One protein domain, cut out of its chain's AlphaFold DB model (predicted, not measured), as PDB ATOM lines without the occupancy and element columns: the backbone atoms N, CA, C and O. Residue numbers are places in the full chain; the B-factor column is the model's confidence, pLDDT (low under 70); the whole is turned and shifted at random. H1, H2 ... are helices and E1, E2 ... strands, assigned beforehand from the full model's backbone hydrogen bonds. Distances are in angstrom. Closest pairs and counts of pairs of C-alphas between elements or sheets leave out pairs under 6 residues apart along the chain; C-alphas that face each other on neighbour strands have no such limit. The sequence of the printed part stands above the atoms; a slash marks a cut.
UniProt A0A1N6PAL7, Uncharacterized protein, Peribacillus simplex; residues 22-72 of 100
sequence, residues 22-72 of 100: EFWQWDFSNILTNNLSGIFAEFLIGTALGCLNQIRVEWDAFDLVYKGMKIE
ATOM      1  N   GLU A  22     -57.804  38.213 -11.735       98.19
ATOM      2  CA  GLU A  22     -58.526  38.554 -12.969       98.19
ATOM      3  C   GLU A  22     -57.797  39.640 -13.763       98.19
ATOM      4  O   GLU A  22     -57.702  39.545 -14.987       98.19
ATOM      5  N   PHE A  23     -57.212  40.628 -13.078       98.12
ATOM      6  CA  PHE A  23     -56.364  41.628 -13.725       98.12
ATOM      7  C   PHE A  23     -55.134  40.996 -14.393       98.12
ATOM      8  O   PHE A  23     -54.872  41.256 -15.568       98.12
ATOM      9  N   TRP A  24     -54.407  40.124 -13.688       96.50
ATOM     10  CA  TRP A  24     -53.257  39.428 -14.269       96.50
ATOM     11  C   TRP A  24     -53.655  38.516 -15.427       96.50
ATOM     12  O   TRP A  24     -52.938  38.453 -16.419       96.50
ATOM     13  N   GLN A  25     -54.795  37.830 -15.345       97.25
ATOM     14  CA  GLN A  25     -55.307  37.035 -16.460       97.25
ATOM     15  C   GLN A  25     -55.647  37.916 -17.663       97.25
ATOM     16  O   GLN A  25     -55.302  37.556 -18.785       97.25
ATOM     17  N   TRP A  26     -56.276  39.070 -17.459       97.12
ATOM     18  CA  TRP A  26     -56.585  39.990 -18.550       97.12
ATOM     19  C   TRP A  26     -55.320  40.509 -19.257       97.12
ATOM     20  O   TRP A  26     -55.269  40.488 -20.488       97.12
ATOM     21  N   ASP A  27     -54.286  40.898 -18.504       94.94
ATOM     22  CA  ASP A  27     -53.066  41.497 -19.065       94.94
ATOM     23  C   ASP A  27     -52.066  40.448 -19.596       94.94
ATOM     24  O   ASP A  27     -51.533  40.588 -20.694       94.94
ATOM     25  N   PHE A  28     -51.852  39.335 -18.880       95.00
ATOM     26  CA  PHE A  28     -50.777  38.372 -19.167       95.00
ATOM     27  C   PHE A  28     -51.204  37.135 -19.981       95.00
ATOM     28  O   PHE A  28     -50.360  36.290 -20.289       95.00
ATOM     29  N   SER A  29     -52.476  36.996 -20.379       94.69
ATOM     30  CA  SER A  29     -52.929  35.783 -21.098       94.69
ATOM     31  C   SER A  29     -52.384  35.644 -22.523       94.69
ATOM     32  O   SER A  29     -52.313  34.531 -23.048       94.69
ATOM     33  N   ASN A  30     -51.995  36.736 -23.186       93.44
ATOM     34  CA  ASN A  30     -51.515  36.684 -24.569       93.44
ATOM     35  C   ASN A  30     -49.984  36.603 -24.653       93.44
ATOM     36  O   ASN A  30     -49.320  37.526 -25.121       93.44
ATOM     37  N   ILE A  31     -49.413  35.461 -24.270       92.62
ATOM     38  CA  ILE A  31     -47.953  35.245 -24.257       92.62
ATOM     39  C   ILE A  31     -47.268  35.348 -25.637       92.62
ATOM     40  O   ILE A  31     -46.045  35.289 -25.718       92.62
ATOM     41  N   LEU A  32     -48.030  35.474 -26.731       91.44
ATOM     42  CA  LEU A  32     -47.508  35.589 -28.098       91.44
ATOM     43  C   LEU A  32     -47.119  37.024 -28.482       91.44
ATOM     44  O   LEU A  32     -46.628  37.248 -29.594       91.44
ATOM     45  N   THR A  33     -47.370  38.011 -27.621       91.31
ATOM     46  CA  THR A  33     -46.893  39.379 -27.836       91.31
ATOM     47  C   THR A  33     -45.405  39.492 -27.506       91.31
ATOM     48  O   THR A  33     -44.854  38.761 -26.680       91.31
ATOM     49  N   ASN A  34     -44.720  40.427 -28.165       85.88
ATOM     50  CA  ASN A  34     -43.267  40.566 -28.038       85.88
ATOM     51  C   ASN A  34     -42.827  40.920 -26.603       85.88
ATOM     52  O   ASN A  34     -41.769  40.484 -26.169       85.88
ATOM     53  N   ASN A  35     -43.637  41.677 -25.856       89.50
ATOM     54  CA  ASN A  35     -43.354  42.011 -24.459       89.50
ATOM     55  C   ASN A  35     -43.564  40.803 -23.527       89.50
ATOM     56  O   ASN A  35     -42.665  40.452 -22.764       89.50
ATOM     57  N   LEU A  36     -44.718  40.130 -23.613       94.62
ATOM     58  CA  LEU A  36     -45.067  39.043 -22.694       94.62
ATOM     59  C   LEU A  36     -44.271  37.769 -22.957       94.62
ATOM     60  O   LEU A  36     -43.937  37.060 -22.014       94.62
ATOM     61  N   SER A  37     -43.898  37.494 -24.208       93.19
ATOM     62  CA  SER A  37     -43.012  36.365 -24.529       93.19
ATOM     63  C   SER A  37     -41.623  36.504 -23.896       93.19
ATOM     64  O   SER A  37     -41.010  35.498 -23.539       93.19
ATOM     65  N   GLY A  38     -41.110  37.730 -23.747       93.81
ATOM     66  CA  GLY A  38     -39.875  38.014 -23.006       93.81
ATOM     67  C   GLY A  38     -40.024  37.703 -21.520       93.81
ATOM     68  O   GLY A  38     -39.272  36.894 -20.982       93.81
ATOM     69  N   ILE A  39     -41.063  38.262 -20.894       95.50
ATOM     70  CA  ILE A  39     -41.370  38.065 -19.467       95.50
ATOM     71  C   ILE A  39     -41.628  36.584 -19.154       95.50
ATOM     72  O   ILE A  39     -41.172  36.060 -18.141       95.50
ATOM     73  N   PHE A  40     -42.321  35.870 -20.040       95.69
ATOM     74  CA  PHE A  40     -42.575  34.443 -19.868       95.69
ATOM     75  C   PHE A  40     -41.283  33.616 -19.939       95.69
ATOM     76  O   PHE A  40     -41.089  32.706 -19.134       95.69
ATOM     77  N   ALA A  41     -40.366  33.945 -20.854       95.81
ATOM     78  CA  ALA A  41     -39.062  33.287 -20.922       95.81
ATOM     79  C   ALA A  41     -38.212  33.561 -19.669       95.81
ATOM     80  O   ALA A  41     -37.591  32.637 -19.139       95.81
ATOM     81  N   GLU A  42     -38.224  34.800 -19.175       96.19
ATOM     82  CA  GLU A  42     -37.590  35.188 -17.912       96.19
ATOM     83  C   GLU A  42     -38.135  34.348 -16.748       96.19
ATOM     84  O   GLU A  42     -37.361  33.722 -16.021       96.19
ATOM     85  N   PHE A  43     -39.459  34.232 -16.634       96.38
ATOM     86  CA  PHE A  43     -40.116  33.429 -15.603       96.38
ATOM     87  C   PHE A  43     -39.725  31.942 -15.661       96.38
ATOM     88  O   PHE A  43     -39.436  31.334 -14.626       96.38
ATOM     89  N   LEU A  44     -39.669  31.342 -16.856       97.44
ATOM     90  CA  LEU A  44     -39.262  29.940 -17.026       97.44
ATOM     91  C   LEU A  44     -37.811  29.705 -16.587       97.44
ATOM     92  O   LEU A  44     -37.530  28.744 -15.865       97.44
ATOM     93  N   ILE A  45     -36.894  30.586 -16.991       97.38
ATOM     94  CA  ILE A  45     -35.476  30.484 -16.624       97.38
ATOM     95  C   ILE A  45     -35.304  30.713 -15.120       97.38
ATOM     96  O   ILE A  45     -34.623  29.929 -14.459       97.38
ATOM     97  N   GLY A  46     -35.962  31.728 -14.559       97.12
ATOM     98  CA  GLY A  46     -35.921  32.004 -13.126       97.12
ATOM     99  C   GLY A  46     -36.485  30.854 -12.293       97.12
ATOM    100  O   GLY A  46     -35.916  30.520 -11.253       97.12
ATOM    101  N   THR A  47     -37.539  30.187 -12.773       97.50
ATOM    102  CA  THR A  47     -38.089  28.971 -12.149       97.50
ATOM    103  C   THR A  47     -37.065  27.839 -12.158       97.50
ATOM    104  O   THR A  47     -36.809  27.235 -11.119       97.50
ATOM    105  N   ALA A  48     -36.438  27.576 -13.308       97.81
ATOM    106  CA  ALA A  48     -35.431  26.521 -13.441       97.81
ATOM    107  C   ALA A  48     -34.186  26.773 -12.569       97.81
ATOM    108  O   ALA A  48     -33.578  25.831 -12.061       97.81
ATOM    109  N   LEU A  49     -33.814  28.041 -12.384       96.88
ATOM    110  CA  LEU A  49     -32.685  28.457 -11.549       96.88
ATOM    111  C   LEU A  49     -33.052  28.637 -10.067       96.88
ATOM    112  O   LEU A  49     -32.152  28.725  -9.231       96.88
ATOM    113  N   GLY A  50     -34.343  28.689  -9.734       96.06
ATOM    114  CA  GLY A  50     -34.833  28.961  -8.383       96.06
ATOM    115  C   GLY A  50     -34.520  30.377  -7.891       96.06
ATOM    116  O   GLY A  50     -34.215  30.541  -6.714       96.06
ATOM    117  N   CYS A  51     -34.552  31.384  -8.774       93.81
ATOM    118  CA  CYS A  51     -34.181  32.773  -8.458       93.81
ATOM    119  C   CYS A  51     -35.315  33.805  -8.617       93.81
ATOM    120  O   CYS A  51     -35.054  34.993  -8.776       93.81
ATOM    121  N   LEU A  52     -36.579  33.379  -8.509       92.94
ATOM    122  CA  LEU A  52     -37.768  34.253  -8.534       92.94
ATOM    123  C   LEU A  52     -38.110  34.857  -7.157       92.94
ATOM    124  O   LEU A  52     -39.273  35.012  -6.795       92.94
ATOM    125  N   ASN A  53     -37.099  35.145  -6.337       84.19
ATOM    126  CA  ASN A  53     -37.293  35.574  -4.946       84.19
ATOM    127  C   ASN A  53     -37.676  37.055  -4.802       84.19
ATOM    128  O   ASN A  53     -37.954  37.498  -3.690       84.19
ATOM    129  N   GLN A  54     -37.640  37.818  -5.892       83.94
ATOM    130  CA  GLN A  54     -37.925  39.248  -5.915       83.94
ATOM    131  C   GLN A  54     -38.980  39.547  -6.975       83.94
ATOM    132  O   GLN A  54     -39.118  38.812  -7.955       83.94
ATOM    133  N   ILE A  55     -39.724  40.632  -6.766       88.56
ATOM    134  CA  ILE A  55     -40.632  41.158  -7.782       88.56
ATOM    135  C   ILE A  55     -39.788  41.598  -8.977       88.56
ATOM    136  O   ILE A  55     -38.782  42.289  -8.813       88.56
ATOM    137  N   ARG A  56     -40.208  41.195 -10.176       92.00
ATOM    138  CA  ARG A  56     -39.567  41.610 -11.417       92.00
ATOM    139  C   ARG A  56     -39.581  43.137 -11.535       92.00
ATOM    140  O   ARG A  56     -40.641  43.756 -11.446       92.00
ATOM    141  N   VAL A  57     -38.425  43.718 -11.836       88.88
ATOM    142  CA  VAL A  57     -38.278  45.144 -12.137       88.88
ATOM    143  C   VAL A  57     -38.253  45.325 -13.650       88.88
ATOM    144  O   VAL A  57     -37.438  44.738 -14.354       88.88
ATOM    145  N   GLU A  58     -39.178  46.122 -14.177       85.62
ATOM    146  CA  GLU A  58     -39.163  46.468 -15.595       85.62
ATOM    147  C   GLU A  58     -37.991  47.419 -15.894       85.62
ATOM    148  O   GLU A  58     -37.762  48.358 -15.135       85.62
ATOM    149  N   TRP A  59     -37.283  47.197 -17.008       84.62
ATOM    150  CA  TRP A  59     -36.143  48.015 -17.466       84.62
ATOM    151  C   TRP A  59     -34.874  47.948 -16.603       84.62
ATOM    152  O   TRP A  59     -34.045  48.860 -16.658       84.62
ATOM    153  N   ASP A  60     -34.690  46.877 -15.830       88.69
ATOM    154  CA  ASP A  60     -33.422  46.635 -15.141       88.69
ATOM    155  C   ASP A  60     -32.281  46.339 -16.145       88.69
ATOM    156  O   ASP A  60     -32.498  46.048 -17.323       88.69
ATOM    157  N   ALA A  61     -31.031  46.439 -15.695       90.25
ATOM    158  CA  ALA A  61     -29.837  46.216 -16.515       90.25
ATOM    159  C   ALA A  61     -29.579  44.732 -16.852       90.25
ATOM    160  O   ALA A  61     -28.619  44.424 -17.565       90.25
ATOM    161  N   PHE A  62     -30.353  43.827 -16.259       92.12
ATOM    162  CA  PHE A  62     -30.354  42.380 -16.459       92.12
ATOM    163  C   PHE A  62     -31.687  41.831 -15.938       92.12
ATOM    164  O   PHE A  62     -32.279  42.419 -15.040       92.12
ATOM    165  N   ASP A  63     -32.122  40.679 -16.439       93.94
ATOM    166  CA  ASP A  63     -33.423  40.115 -16.069       93.94
ATOM    167  C   ASP A  63     -33.346  39.249 -14.802       93.94
ATOM    168  O   ASP A  63     -34.254  39.253 -13.978       93.94
ATOM    169  N   LEU A  64     -32.255  38.495 -14.607       94.88
ATOM    170  CA  LEU A  64     -32.107  37.579 -13.465       94.88
ATOM    171  C   LEU A  64     -30.710  37.639 -12.838       94.88
ATOM    172  O   LEU A  64     -29.706  37.903 -13.507       94.88
ATOM    173  N   VAL A  65     -30.630  37.287 -11.550       94.12
ATOM    174  CA  VAL A  65     -29.367  37.032 -10.842       94.12
ATOM    175  C   VAL A  65     -29.342  35.602 -10.334       94.12
ATOM    176  O   VAL A  65     -30.217  35.177  -9.585       94.12
ATOM    177  N   TYR A  66     -28.295  34.862 -10.686       95.19
ATOM    178  CA  TYR A  66     -28.085  33.506 -10.186       95.19
ATOM    179  C   TYR A  66     -26.627  33.309  -9.786       95.19
ATOM    180  O   TYR A  66     -25.723  33.460 -10.606       95.19
ATOM    181  N   LYS A  67     -26.386  32.983  -8.509       94.88
ATOM    182  CA  LYS A  67     -25.034  32.775  -7.948       94.88
ATOM    183  C   LYS A  67     -24.056  33.924  -8.267       94.88
ATOM    184  O   LYS A  67     -22.897  33.691  -8.591       94.88
ATOM    185  N   GLY A  68     -24.538  35.167  -8.204       93.06
ATOM    186  CA  GLY A  68     -23.749  36.373  -8.493       93.06
ATOM    187  C   GLY A  68     -23.565  36.694  -9.981       93.06
ATOM    188  O   GLY A  68     -22.983  37.728 -10.305       93.06
ATOM    189  N   MET A  69     -24.071  35.858 -10.893       93.75
ATOM    190  CA  MET A  69     -24.069  36.131 -12.331       93.75
ATOM    191  C   MET A  69     -25.323  36.904 -12.726       93.75
ATOM    192  O   MET A  69     -26.426  36.529 -12.331       93.75
ATOM    193  N   LYS A  70     -25.140  37.951 -13.534       93.94
ATOM    194  CA  LYS A  70     -26.219  38.707 -14.180       93.94
ATOM    195  C   LYS A  70     -26.597  38.015 -15.482       93.94
ATOM    196  O   LYS A  70     -25.709  37.688 -16.272       93.94
ATOM    197  N   ILE A  71     -27.885  37.793 -15.694       92.94
ATOM    198  CA  ILE A  71     -28.414  37.061 -16.843       92.94
ATOM    199  C   ILE A  71     -29.354  37.982 -17.610       92.94
ATOM    200  O   ILE A  71     -30.309  38.505 -17.046       92.94
ATOM    201  N   GLU A  72     -29.076  38.137 -18.900       93.88
ATOM    202  CA  GLU A  72     -29.984  38.728 -19.882       93.88
ATOM    203  C   GLU A  72     -30.699  37.586 -20.613       93.88
ATOM    204  O   GLU A  72     -30.058  36.710 -21.208       93.88
TER     205      GLU A  72
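This is residues 22 to 72 of the 100 residues of an uncharacterized protein of Peribacillus simplex (UniProt A0A1N6PAL7). A longer helix, H2, forms the middle of an elongated domain, with short helix H1 set crosswise at one end and a small strand hairpin, E1 and E2, at the other. A long loop, residues 50 to 63, joins H2 to the antiparallel hairpin. The 51 printed residues hold H1, H2, E1, E2 in that order, class mixed, only just compact, close to loose, with a radius of gyration of the C-alphas of 11.7 A and spans of 34 by 18 by 16 A.

Begin with H1, residues 22 to 28, close but not clearly touching H2, residues 34 to 49: their closest C-alphas, of Phe 28 and Leu 36, are 6.7 A apart. Their lines are about perpendicular, 80 degrees. Next find E1, residues 64 to 66; its closest C-alpha to H2 is that of Leu 64, 6.8 A from Gly 46's. E1 and E2, residues 69 to 71, form a hairpin, with N 71 and O 64 within hydrogen-bond range at 2.8 A. H1 has every O i to N i+4 pair within range, H2 11 of 12.

Find C-alpha 22 at (-58.526, 38.554, -12.969), where H1 begins. H2 runs 23.0 A to C-alpha 49 at (-32.685, 28.457, -11.549).

The printed part has no cut; H2 to E1 is a long link, and no printed residue is under 70 in pLDDT.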